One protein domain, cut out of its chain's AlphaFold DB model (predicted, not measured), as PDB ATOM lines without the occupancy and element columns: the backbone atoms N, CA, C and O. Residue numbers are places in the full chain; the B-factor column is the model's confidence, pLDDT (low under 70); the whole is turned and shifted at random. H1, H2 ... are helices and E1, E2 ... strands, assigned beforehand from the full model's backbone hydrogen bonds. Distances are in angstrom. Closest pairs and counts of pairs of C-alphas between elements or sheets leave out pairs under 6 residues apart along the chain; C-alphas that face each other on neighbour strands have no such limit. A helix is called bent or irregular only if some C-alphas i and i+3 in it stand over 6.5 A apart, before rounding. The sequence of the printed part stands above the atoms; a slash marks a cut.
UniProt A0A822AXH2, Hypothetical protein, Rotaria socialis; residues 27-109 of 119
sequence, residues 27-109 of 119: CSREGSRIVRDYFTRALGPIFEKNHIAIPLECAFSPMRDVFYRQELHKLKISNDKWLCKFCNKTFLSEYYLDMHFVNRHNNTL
ATOM      1  N   CYS A  27      17.556  58.573 -35.810       80.25
ATOM      2  CA  CYS A  27      16.104  58.441 -35.859       80.25
ATOM      3  C   CYS A  27      15.612  57.516 -34.736       80.25
ATOM      4  O   CYS A  27      16.131  56.409 -34.569       80.25
ATOM      5  N   SER A  28      14.609  57.958 -33.975       88.50
ATOM      6  CA  SER A  28      13.999  57.130 -32.933       88.50
ATOM      7  C   SER A  28      13.047  56.128 -33.572       88.50
ATOM      8  O   SER A  28      11.993  56.522 -34.053       88.50
ATOM      9  N   ARG A  29      13.383  54.834 -33.527       90.50
ATOM     10  CA  ARG A  29      12.526  53.760 -34.065       90.50
ATOM     11  C   ARG A  29      11.112  53.778 -33.481       90.50
ATOM     12  O   ARG A  29      10.150  53.532 -34.203       90.50
ATOM     13  N   GLU A  30      10.994  54.052 -32.182       91.06
ATOM     14  CA  GLU A  30       9.698  54.131 -31.504       91.06
ATOM     15  C   GLU A  30       8.865  55.300 -32.039       91.06
ATOM     16  O   GLU A  30       7.696  55.126 -32.380       91.06
ATOM     17  N   GLY A  31       9.498  56.469 -32.202       90.50
ATOM     18  CA  GLY A  31       8.876  57.631 -32.840       90.50
ATOM     19  C   GLY A  31       8.367  57.296 -34.240       90.50
ATOM     20  O   GLY A  31       7.200  57.549 -34.547       90.50
ATOM     21  N   SER A  32       9.188  56.590 -35.025       90.31
ATOM     22  CA  SER A  32       8.841  56.182 -36.387       90.31
ATOM     23  C   SER A  32       7.602  55.314 -36.413       90.31
ATOM     24  O   SER A  32       6.748  55.461 -37.287       90.31
ATOM     25  N   ARG A  33       7.491  54.399 -35.445       91.44
ATOM     26  CA  ARG A  33       6.344  53.503 -35.322       91.44
ATOM     27  C   ARG A  33       5.070  54.278 -35.010       91.44
ATOM     28  O   ARG A  33       4.071  54.049 -35.687       91.44
ATOM     29  N   ILE A  34       5.121  55.217 -34.065       92.56
ATOM     30  CA  ILE A  34       3.975  56.061 -33.695       92.56
ATOM     31  C   ILE A  34       3.496  56.879 -34.898       92.56
ATOM     32  O   ILE A  34       2.305  56.877 -35.213       92.56
ATOM     33  N   VAL A  35       4.413  57.554 -35.599       90.62
ATOM     34  CA  VAL A  35       4.063  58.386 -36.761       90.62
ATOM     35  C   VAL A  35       3.500  57.531 -37.893       90.62
ATOM     36  O   VAL A  35       2.469  57.885 -38.465       90.62
ATOM     37  N   ARG A  36       4.130  56.389 -38.202       90.81
ATOM     38  CA  ARG A  36       3.649  55.458 -39.231       90.81
ATOM     39  C   ARG A  36       2.246  54.959 -38.919       90.81
ATOM     40  O   ARG A  36       1.399  54.951 -39.809       90.81
ATOM     41  N   ASP A  37       2.006  54.544 -37.680       92.12
ATOM     42  CA  ASP A  37       0.714  54.032 -37.237       92.12
ATOM     43  C   ASP A  37      -0.370  55.118 -37.317       92.12
ATOM     44  O   ASP A  37      -1.422  54.901 -37.920       92.12
ATOM     45  N   TYR A  38      -0.083  56.329 -36.827       92.50
ATOM     46  CA  TYR A  38      -0.988  57.470 -36.961       92.50
ATOM     47  C   TYR A  38      -1.310  57.780 -38.427       92.50
ATOM     48  O   TYR A  38      -2.480  57.875 -38.790       92.50
ATOM     49  N   PHE A  39      -0.291  57.897 -39.280       90.50
ATOM     50  CA  PHE A  39      -0.472  58.235 -40.691       90.50
ATOM     51  C   PHE A  39      -1.254  57.149 -41.438       90.50
ATOM     52  O   PHE A  39      -2.184  57.456 -42.182       90.50
ATOM     53  N   THR A  40      -0.922  55.877 -41.205       89.75
ATOM     54  CA  THR A  40      -1.606  54.736 -41.829       89.75
ATOM     55  C   THR A  40      -3.077  54.704 -41.427       89.75
ATOM     56  O   THR A  40      -3.940  54.571 -42.290       89.75
ATOM     57  N   ARG A  41      -3.386  54.895 -40.138       93.44
ATOM     58  CA  ARG A  41      -4.770  54.888 -39.640       93.44
ATOM     59  C   ARG A  41      -5.573  56.117 -40.068       93.44
ATOM     60  O   ARG A  41      -6.742  55.977 -40.411       93.44
ATOM     61  N   ALA A  42      -4.977  57.307 -40.025       92.50
ATOM     62  CA  ALA A  42      -5.685  58.561 -40.284       92.50
ATOM     63  C   ALA A  42      -5.811  58.880 -41.779       92.50
ATOM     64  O   ALA A  42      -6.855  59.350 -42.223       92.50
ATOM     65  N   LEU A  43      -4.748  58.649 -42.554       90.19
ATOM     66  CA  LEU A  43      -4.658  59.096 -43.944       90.19
ATOM     67  C   LEU A  43      -4.703  57.945 -44.952       90.19
ATOM     68  O   LEU A  43      -5.151  58.169 -46.075       90.19
ATOM     69  N   GLY A  44      -4.327  56.721 -44.566       90.50
ATOM     70  CA  GLY A  44      -4.400  55.531 -45.428       90.50
ATOM     71  C   GLY A  44      -5.754  55.363 -46.136       90.50
ATOM     72  O   GLY A  44      -5.780  55.363 -47.368       90.50
ATOM     73  N   PRO A  45      -6.891  55.363 -45.407       93.38
ATOM     74  CA  PRO A  45      -8.217  55.232 -46.018       93.38
ATOM     75  C   PRO A  45      -8.558  56.354 -47.010       93.38
ATOM     76  O   PRO A  45      -9.309  56.140 -47.959       93.38
ATOM     77  N   ILE A  46      -8.013  57.559 -46.809       92.81
ATOM     78  CA  ILE A  46      -8.241  58.708 -47.696       92.81
ATOM     79  C   ILE A  46      -7.500  58.501 -49.018       92.81
ATOM     80  O   ILE A  46      -8.080  58.729 -50.080       92.81
ATOM     81  N   PHE A  47      -6.244  58.051 -48.969       91.06
ATOM     82  CA  PHE A  47      -5.469  57.745 -50.174       91.06
ATOM     83  C   PHE A  47      -6.098  56.597 -50.969       91.06
ATOM     84  O   PHE A  47      -6.286  56.729 -52.179       91.06
ATOM     85  N   GLU A  48      -6.496  55.521 -50.285       91.19
ATOM     86  CA  GLU A  48      -7.141  54.359 -50.905       91.19
ATOM     87  C   GLU A  48      -8.469  54.730 -51.572       91.19
ATOM     88  O   GLU A  48      -8.667  54.431 -52.749       91.19
ATOM     89  N   LYS A  49      -9.347  55.453 -50.862       95.31
ATOM     90  CA  LYS A  49     -10.663  55.868 -51.375       95.31
ATOM     91  C   LYS A  49     -10.566  56.749 -52.622       95.31
ATOM     92  O   LYS A  49     -11.430  56.667 -53.489       95.31
ATOM     93  N   ASN A  50      -9.560  57.617 -52.693       94.25
ATOM     94  CA  ASN A  50      -9.383  58.532 -53.822       94.25
ATOM     95  C   ASN A  50      -8.469  57.961 -54.920       94.25
ATOM     96  O   ASN A  50      -8.202  58.659 -55.896       94.25
ATOM     97  N   HIS A  51      -7.974  56.726 -54.773       92.31
ATOM     98  CA  HIS A  51      -6.992  56.113 -55.675       92.31
ATOM     99  C   HIS A  51      -5.733  56.977 -55.884       92.31
ATOM    100  O   HIS A  51      -5.138  56.994 -56.962       92.31
ATOM    101  N   ILE A  52      -5.320  57.704 -54.840       89.88
ATOM    102  CA  ILE A  52      -4.155  58.591 -54.878       89.88
ATOM    103  C   ILE A  52      -2.954  57.840 -54.311       89.88
ATOM    104  O   ILE A  52      -2.952  57.426 -53.153       89.88
ATOM    105  N   ALA A  53      -1.897  57.711 -55.108       87.06
ATOM    106  CA  ALA A  53      -0.617  57.227 -54.611       87.06
ATOM    107  C   ALA A  53       0.070  58.304 -53.757       87.06
ATOM    108  O   ALA A  53       0.058  59.486 -54.102       87.06
ATOM    109  N   ILE A  54       0.711  57.899 -52.657       85.94
ATOM    110  CA  ILE A  54       1.486  58.823 -51.821       85.94
ATOM    111  C   ILE A  54       2.721  59.275 -52.618       85.94
ATOM    112  O   ILE A  54       3.566  58.431 -52.938       85.94
ATOM    113  N   PRO A  55       2.869  60.578 -52.923       83.44
ATOM    114  CA  PRO A  55       3.951  61.045 -53.773       83.44
ATOM    115  C   PRO A  55       5.314  60.851 -53.101       83.44
ATOM    116  O   PRO A  55       5.456  60.922 -51.870       83.44
ATOM    117  N   LEU A  56       6.344  60.642 -53.922       78.38
ATOM    118  CA  LEU A  56       7.724  60.468 -53.465       78.38
ATOM    119  C   LEU A  56       8.297  61.734 -52.836       78.38
ATOM    120  O   LEU A  56       9.361  61.663 -52.243       78.38
ATOM    121  N   GLU A  57       7.582  62.853 -52.839       80.75
ATOM    122  CA  GLU A  57       7.921  64.125 -52.200       80.75
ATOM    123  C   GLU A  57       7.269  64.284 -50.809       80.75
ATOM    124  O   GLU A  57       7.795  65.008 -49.969       80.75
ATOM    125  N   CYS A  58       6.176  63.564 -50.513       81.75
ATOM    126  CA  CYS A  58       5.438  63.668 -49.243       81.75
ATOM    127  C   CYS A  58       6.235  63.157 -48.037       81.75
ATOM    128  O   CYS A  58       6.416  61.951 -47.916       81.75
ATOM    129  N   ALA A  59       6.639  64.012 -47.095       79.19
ATOM    130  CA  ALA A  59       7.471  63.640 -45.939       79.19
ATOM    131  C   ALA A  59       7.133  62.273 -45.287       79.19
ATOM    132  O   ALA A  59       8.042  61.499 -45.005       79.19
ATOM    133  N   PHE A  60       5.849  61.921 -45.188       79.56
ATOM    134  CA  PHE A  60       5.332  60.676 -44.603       79.56
ATOM    135  C   PHE A  60       5.253  59.457 -45.539       79.56
ATOM    136  O   PHE A  60       4.643  58.447 -45.197       79.56
ATOM    137  N   SER A  61       5.831  59.525 -46.736       84.69
ATOM    138  CA  SER A  61       5.869  58.382 -47.650       84.69
ATOM    139  C   SER A  61       6.567  57.187 -46.991       84.69
ATOM    140  O   SER A  61       7.661  57.362 -46.450       84.69
ATOM    141  N   PRO A  62       6.026  55.962 -47.122       84.00
ATOM    142  CA  PRO A  62       6.684  54.746 -46.642       84.00
ATOM    143  C   PRO A  62       8.114  54.568 -47.175       84.00
ATOM    144  O   PRO A  62       8.964  53.990 -46.509       84.00
ATOM    145  N   MET A  63       8.408  55.113 -48.360       83.44
ATOM    146  CA  MET A  63       9.747  55.074 -48.963       83.44
ATOM    147  C   MET A  63      10.779  55.943 -48.225       83.44
ATOM    148  O   MET A  63      11.979  55.787 -48.444       83.44
ATOM    149  N   ARG A  64      10.330  56.868 -47.368       83.94
ATOM    150  CA  ARG A  64      11.186  57.724 -46.535       83.94
ATOM    151  C   ARG A  64      11.406  57.208 -45.122       83.94
ATOM    152  O   ARG A  64      12.279  57.711 -44.420       83.94
ATOM    153  N   ASP A  65      10.629  56.229 -44.702       87.75
ATOM    154  CA  ASP A  65      10.723  55.680 -43.367       87.75
ATOM    155  C   ASP A  65      11.904  54.703 -43.279       87.75
ATOM    156  O   ASP A  65      11.886  53.591 -43.810       87.75
ATOM    157  N   VAL A  66      12.956  55.147 -42.590       88.88
ATOM    158  CA  VAL A  66      14.246  54.453 -42.451       88.88
ATOM    159  C   VAL A  66      14.078  53.012 -41.961       88.88
ATOM    160  O   VAL A  66      14.811  52.118 -42.399       88.88
ATOM    161  N   PHE A  67      13.098  52.771 -41.086       92.62
ATOM    162  CA  PHE A  67      12.855  51.470 -40.469       92.62
ATOM    163  C   PHE A  67      11.772  50.652 -41.178       92.62
ATOM    164  O   PHE A  67      11.578  49.491 -40.812       92.62
ATOM    165  N   TYR A  68      11.113  51.201 -42.204       91.50
ATOM    166  CA  TYR A  68       9.967  50.588 -42.883       91.50
ATOM    167  C   TYR A  68      10.215  49.124 -43.255       91.50
ATOM    168  O   TYR A  68       9.441  48.234 -42.901       91.50
ATOM    169  N   ARG A  69      11.356  48.846 -43.903       93.25
ATOM    170  CA  ARG A  69      11.713  47.484 -44.324       93.25
ATOM    171  C   ARG A  69      11.827  46.531 -43.133       93.25
ATOM    172  O   ARG A  69      11.354  45.405 -43.224       93.25
ATOM    173  N   GLN A  70      12.448  46.952 -42.037       95.62
ATOM    174  CA  GLN A  70      12.632  46.096 -40.861       95.62
ATOM    175  C   GLN A  70      11.304  45.817 -40.156       95.62
ATOM    176  O   GLN A  70      11.048  44.683 -39.764       95.62
ATOM    177  N   GLU A  71      10.433  46.821 -40.059       95.06
ATOM    178  CA  GLU A  71       9.116  46.696 -39.426       95.06
ATOM    179  C   GLU A  71       8.202  45.739 -40.214       95.06
ATOM    180  O   GLU A  71       7.565  44.877 -39.612       95.06
ATOM    181  N   LEU A  72       8.241  45.758 -41.555       94.88
ATOM    182  CA  LEU A  72       7.555  44.759 -42.399       94.88
ATOM    183  C   LEU A  72       8.048  43.314 -42.178       94.88
ATOM    184  O   LEU A  72       7.315  42.344 -42.414       94.88
ATOM    185  N   HIS A  73       9.297  43.161 -41.730       97.25
ATOM    186  CA  HIS A  73       9.932  41.868 -41.475       97.25
ATOM    187  C   HIS A  73       9.800  41.404 -40.024       97.25
ATOM    188  O   HIS A  73      10.398  40.393 -39.646       97.25
ATOM    189  N   LYS A  74       8.986  42.082 -39.217       97.25
ATOM    190  CA  LYS A  74       8.523  41.548 -37.941       97.25
ATOM    191  C   LYS A  74       7.333  40.622 -38.162       97.25
ATOM    192  O   LYS A  74       6.471  40.862 -39.007       97.25
ATOM    193  N   LEU A  75       7.275  39.552 -37.384       97.81
ATOM    194  CA  LEU A  75       6.083  38.722 -37.252       97.81
ATOM    195  C   LEU A  75       5.832  38.462 -35.773       97.81
ATOM    196  O   LEU A  75       6.669  37.846 -35.116       97.81
ATOM    197  N   LYS A  76       4.682  38.894 -35.258       97.44
ATOM    198  CA  LYS A  76       4.231  38.503 -33.923       97.44
ATOM    199  C   LYS A  76       3.569  37.129 -34.025       97.44
ATOM    200  O   LYS A  76       2.518  37.002 -34.643       97.44
ATOM    201  N   ILE A  77       4.216  36.105 -33.472       97.00
ATOM    202  CA  ILE A  77       3.721  34.718 -33.485       97.00
ATOM    203  C   ILE A  77       2.754  34.490 -32.317       97.00
ATOM    204  O   ILE A  77       1.733  33.830 -32.470       97.00
ATOM    205  N   SER A  78       3.074  35.033 -31.143       95.38
ATOM    206  CA  SER A  78       2.230  34.986 -29.945       95.38
ATOM    207  C   SER A  78       2.464  36.238 -29.099       95.38
ATOM    208  O   SER A  78       3.264  37.093 -29.478       95.38
ATOM    209  N   ASN A  79       1.794  36.358 -27.947       93.44
ATOM    210  CA  ASN A  79       1.952  37.519 -27.057       93.44
ATOM    211  C   ASN A  79       3.428  37.829 -26.750       93.44
ATOM    212  O   ASN A  79       3.849  38.963 -26.971       93.44
ATOM    213  N   ASP A  80       4.209  36.796 -26.420       94.06
ATOM    214  CA  ASP A  80       5.629  36.912 -26.047       94.06
ATOM    215  C   ASP A  80       6.579  36.272 -27.074       94.06
ATOM    216  O   ASP A  80       7.650  35.776 -26.728       94.06
ATOM    217  N   LYS A  81       6.178  36.177 -28.350       97.12
ATOM    218  CA  LYS A  81       7.065  35.639 -29.394       97.12
ATOM    219  C   LYS A  81       7.016  36.463 -30.661       97.12
ATOM    220  O   LYS A  81       5.969  36.616 -31.290       97.12
ATOM    221  N   TRP A  82       8.197  36.897 -31.073       98.44
ATOM    222  CA  TRP A  82       8.442  37.659 -32.285       98.44
ATOM    223  C   TRP A  82       9.445  36.938 -33.172       98.44
ATOM    224  O   TRP A  82      10.406  36.362 -32.679       98.44
ATOM    225  N   LEU A  83       9.248  36.978 -34.484       98.44
ATOM    226  CA  LEU A  83      10.120  36.348 -35.469       98.44
ATOM    227  C   LEU A  83      10.680  37.398 -36.425       98.44
ATOM    228  O   LEU A  83       9.947  38.231 -36.961       98.44
ATOM    229  N   CYS A  84      11.987  37.314 -36.659       98.44
ATOM    230  CA  CYS A  84      12.667  38.042 -37.718       98.44
ATOM    231  C   CYS A  84      12.462  37.321 -39.054       98.44
ATOM    232  O   CYS A  84      13.052  36.265 -39.270       98.44
ATOM    233  N   LYS A  85      11.713  37.906 -39.991       98.06
ATOM    234  CA  LYS A  85      11.505  37.316 -41.326       98.06
ATOM    235  C   LYS A  85      12.747  37.352 -42.229       98.06
ATOM    236  O   LYS A  85      12.740  36.708 -43.268       98.06
ATOM    237  N   PHE A  86      13.820  38.070 -41.867       97.81
ATOM    238  CA  PHE A  86      15.072  38.022 -42.642       97.81
ATOM    239  C   PHE A  86      15.871  36.736 -42.416       97.81
ATOM    240  O   PHE A  86      16.579  36.295 -43.314       97.81
ATOM    241  N   CYS A  87      15.828  36.172 -41.206       97.81
ATOM    242  CA  CYS A  87      16.693  35.048 -40.825       97.81
ATOM    243  C   CYS A  87      15.998  33.977 -39.977       97.81
ATOM    244  O   CYS A  87      16.660  33.084 -39.459       97.81
ATOM    245  N   ASN A  88      14.679  34.080 -39.810       97.94
ATOM    246  CA  ASN A  88      13.810  33.154 -39.085       97.94
ATOM    247  C   ASN A  88      14.189  32.896 -37.615       97.94
ATOM    248  O   ASN A  88      13.798  31.884 -37.039       97.94
ATOM    249  N   LYS A  89      14.911  33.822 -36.972       98.19
ATOM    250  CA  LYS A  89      15.172  33.767 -35.524       98.19
ATOM    251  C   LYS A  89      13.988  34.302 -34.728       98.19
ATOM    252  O   LYS A  89      13.392  35.309 -35.113       98.19
ATOM    253  N   THR A  90      13.689  33.650 -33.608       98.06
ATOM    254  CA  THR A  90      12.619  34.031 -32.680       98.06
ATOM    255  C   THR A  90      13.157  34.753 -31.447       98.06
ATOM    256  O   THR A  90      14.239  34.435 -30.961       98.06
ATOM    257  N   PHE A  91      12.369  35.676 -30.906       98.38
ATOM    258  CA  PHE A  91      12.698  36.549 -29.785       98.38
ATOM    259  C   PHE A  91      11.519  36.625 -28.812       98.38
ATOM    260  O   PHE A  91      10.366  36.536 -29.232       98.38
ATOM    261  N   LEU A  92      11.813  36.809 -27.521       97.44
ATOM    262  CA  LEU A  92      10.811  36.861 -26.444       97.44
ATOM    263  C   LEU A  92       9.967  38.149 -26.465       97.44
ATOM    264  O   LEU A  92       8.862  38.206 -25.943       97.44
ATOM    265  N   SER A  93      10.487  39.217 -27.059       97.19
ATOM    266  CA  SER A  93       9.786  40.493 -27.140       97.19
ATOM    267  C   SER A  93      10.192  41.246 -28.397       97.19
ATOM    268  O   SER A  93      11.232  40.970 -29.005       97.19
ATOM    269  N   GLU A  94       9.372  42.226 -28.765       96.44
ATOM    270  CA  GLU A  94       9.668  43.123 -29.878       96.44
ATOM    271  C   GLU A  94      10.973  43.890 -29.642       96.44
ATOM    272  O   GLU A  94      11.770  44.042 -30.561       96.44
ATOM    273  N   TYR A  95      11.243  44.271 -28.390       96.25
ATOM    274  CA  TYR A  95      12.474  44.950 -27.992       96.25
ATOM    275  C   TYR A  95      13.734  44.152 -28.362       96.25
ATOM    276  O   TYR A  95      14.667  44.693 -28.960       96.25
ATOM    277  N   TYR A  96      13.765  42.847 -28.065       97.81
ATOM    278  CA  TYR A  96      14.912  42.006 -28.422       97.81
ATOM    279  C   TYR A  96      15.045  41.812 -29.938       97.81
ATOM    280  O   TYR A  96      16.165  41.735 -30.447       97.81
ATOM    281  N   LEU A  97      13.925  41.776 -30.667       97.94
ATOM    282  CA  LEU A  97      13.937  41.749 -32.129       97.94
ATOM    283  C   LEU A  97      14.463  43.073 -32.716       97.94
ATOM    284  O   LEU A  97      15.260  43.056 -33.655       97.94
ATOM    285  N   ASP A  98      14.098  44.213 -32.132       96.81
ATOM    286  CA  ASP A  98      14.601  45.527 -32.538       96.81
ATOM    287  C   ASP A  98      16.107  45.657 -32.312       96.81
ATOM    288  O   ASP A  98      16.833  46.075 -33.220       96.81
ATOM    289  N   MET A  99      16.611  45.214 -31.155       96.88
ATOM    290  CA  MET A  99      18.057  45.134 -30.919       96.88
ATOM    291  C   MET A  99      18.750  44.199 -31.916       96.88
ATOM    292  O   MET A  99      19.839  44.504 -32.408       96.88
ATOM    293  N   HIS A 100      18.123  43.072 -32.264       97.81
ATOM    294  CA  HIS A 100      18.643  42.173 -33.294       97.81
ATOM    295  C   HIS A 100      18.742  42.857 -34.662       97.81
ATOM    296  O   HIS A 100      19.755  42.690 -35.343       97.81
ATOM    297  N   PHE A 101      17.761  43.671 -35.060       97.38
ATOM    298  CA  PHE A 101      17.855  44.428 -36.310       97.38
ATOM    299  C   PHE A 101      19.019  45.417 -36.308       97.38
ATOM    300  O   PHE A 101      19.744  45.478 -37.300       97.38
ATOM    301  N   VAL A 102      19.240  46.131 -35.201       94.69
ATOM    302  CA  VAL A 102      20.381  47.051 -35.053       94.69
ATOM    303  C   VAL A 102      21.710  46.303 -35.172       94.69
ATOM    304  O   VAL A 102      22.602  46.741 -35.891       94.69
ATOM    305  N   ASN A 103      21.834  45.139 -34.534       96.88
ATOM    306  CA  ASN A 103      23.107  44.422 -34.456       96.88
ATOM    307  C   ASN A 103      23.414  43.552 -35.685       96.88
ATOM    308  O   ASN A 103      24.579  43.340 -36.011       96.88
ATOM    309  N   ARG A 104      22.393  42.983 -36.342       97.62
ATOM    310  CA  ARG A 104      22.568  41.952 -37.388       97.62
ATOM    311  C   ARG A 104      22.006  42.329 -38.752       97.62
ATOM    312  O   ARG A 104      22.419  41.737 -39.743       97.62
ATOM    313  N   HIS A 105      21.085  43.286 -38.817       96.75
ATOM    314  CA  HIS A 105      20.433  43.700 -40.062       96.75
ATOM    315  C   HIS A 105      20.476  45.220 -40.258       96.75
ATOM    316  O   HIS A 105      19.594  45.784 -40.906       96.75
ATOM    317  N   ASN A 106      21.500  45.903 -39.740       93.12
ATOM    318  CA  ASN A 106      21.650  47.353 -39.902       93.12
ATOM    319  C   ASN A 106      21.706  47.779 -41.382       93.12
ATOM    320  O   ASN A 106      21.205  48.825 -41.777       93.12
ATOM    321  N   ASN A 107      22.248  46.913 -42.235       93.75
ATOM    322  CA  ASN A 107      22.311  47.099 -43.683       93.75
ATOM    323  C   ASN A 107      20.941  47.072 -44.391       93.75
ATOM    324  O   ASN A 107      20.870  47.346 -45.585       93.75
ATOM    325  N   THR A 108      19.862  46.714 -43.692       93.94
ATOM    326  CA  THR A 108      18.505  46.660 -44.261       93.94
ATOM    327  C   THR A 108      17.718  47.962 -44.098       93.94
ATOM    328  O   THR A 108      16.590  48.040 -44.582       93.94
ATOM    329  N   LEU A 109      18.296  48.978 -43.447       91.06
ATOM    330  CA  LEU A 109      17.698  50.309 -43.345       91.06
ATOM    331  C   LEU A 109      17.557  50.964 -44.726       91.06
ATOM    332  O   LEU A 109      18.415  50.801 -45.600       91.06
TER     333      LEU A 109
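This is residues 27 to 109 of the 119 residues of the protein "Hypothetical protein" of Rotaria socialis (UniProt A0A822AXH2). A small head, in which helix H3 packs on the hairpin E1 E2, makes one end of the domain, and the long, kinked helix H1 reaches away to the other end, where residues 45 to 51 stick out. After H1 a long unnamed stretch, residues 50 to 67, folds back to the short helix H2, which lies between H1 and the head. The printed part has 83 residues, with three named helices and two named strands in the order H1, H2, E1, E2, H3; the sheet, E1 - E2, is antiparallel and the class is mostly helix. The whole is only just loose, close to compact, with a radius of gyration of the C-alphas of 14.3 A and spans of 40 by 26 by 20 A.

Find C-alpha 29 at (12.526, 53.760, -34.065); from there H1, residues 29 to 49, runs 29.0 A to C-alpha 49 at (-10.663, 55.868, -51.375). H2 is residues 68 to 72, 6.3 A. E1 is residues 74 to 78, 12.1 A, and E2 is residues 81 to 84, 10.3 A. H3, residues 94 to 104, runs 15.0 A and ends at C-alpha 104, (22.568, 41.952, -37.388).

Look near residue 42 for a kink of 42 degrees in H1, which is irregular there: C-alphas 42 and 45 are 7.1 A apart. H1 and H2 are near each other, with 7 pairs of C-alphas within 10 A. H1 is apart from E1, E2 and H3. E1 and E2 form an antiparallel hairpin, at 155 degrees between directions; N 75 and O 83, at 3.0 A, and N 83 and O 75, at 2.8 A, are within hydrogen-bond range. The closest C-alphas of E2 and H3, those of Trp 82 and Glu 94, are 6.1 A apart. H2 and H3 are close but not clearly touching, the closest C-alphas being those of Gln 70 and Phe 101, 7.1 A apart. Every O i to N i+4 pair is within hydrogen-bond range in H2 and H3, and 15 of 17 are in H1.

The C-alphas farthest apart, those of Asn 50 and Asn 103, are 40.4 A from each other. The printed part has no cut, and the link from H1 to H2, 18 residues, is long. Mean pLDDT of the printed part is 92.5, and no printed residue is under 70.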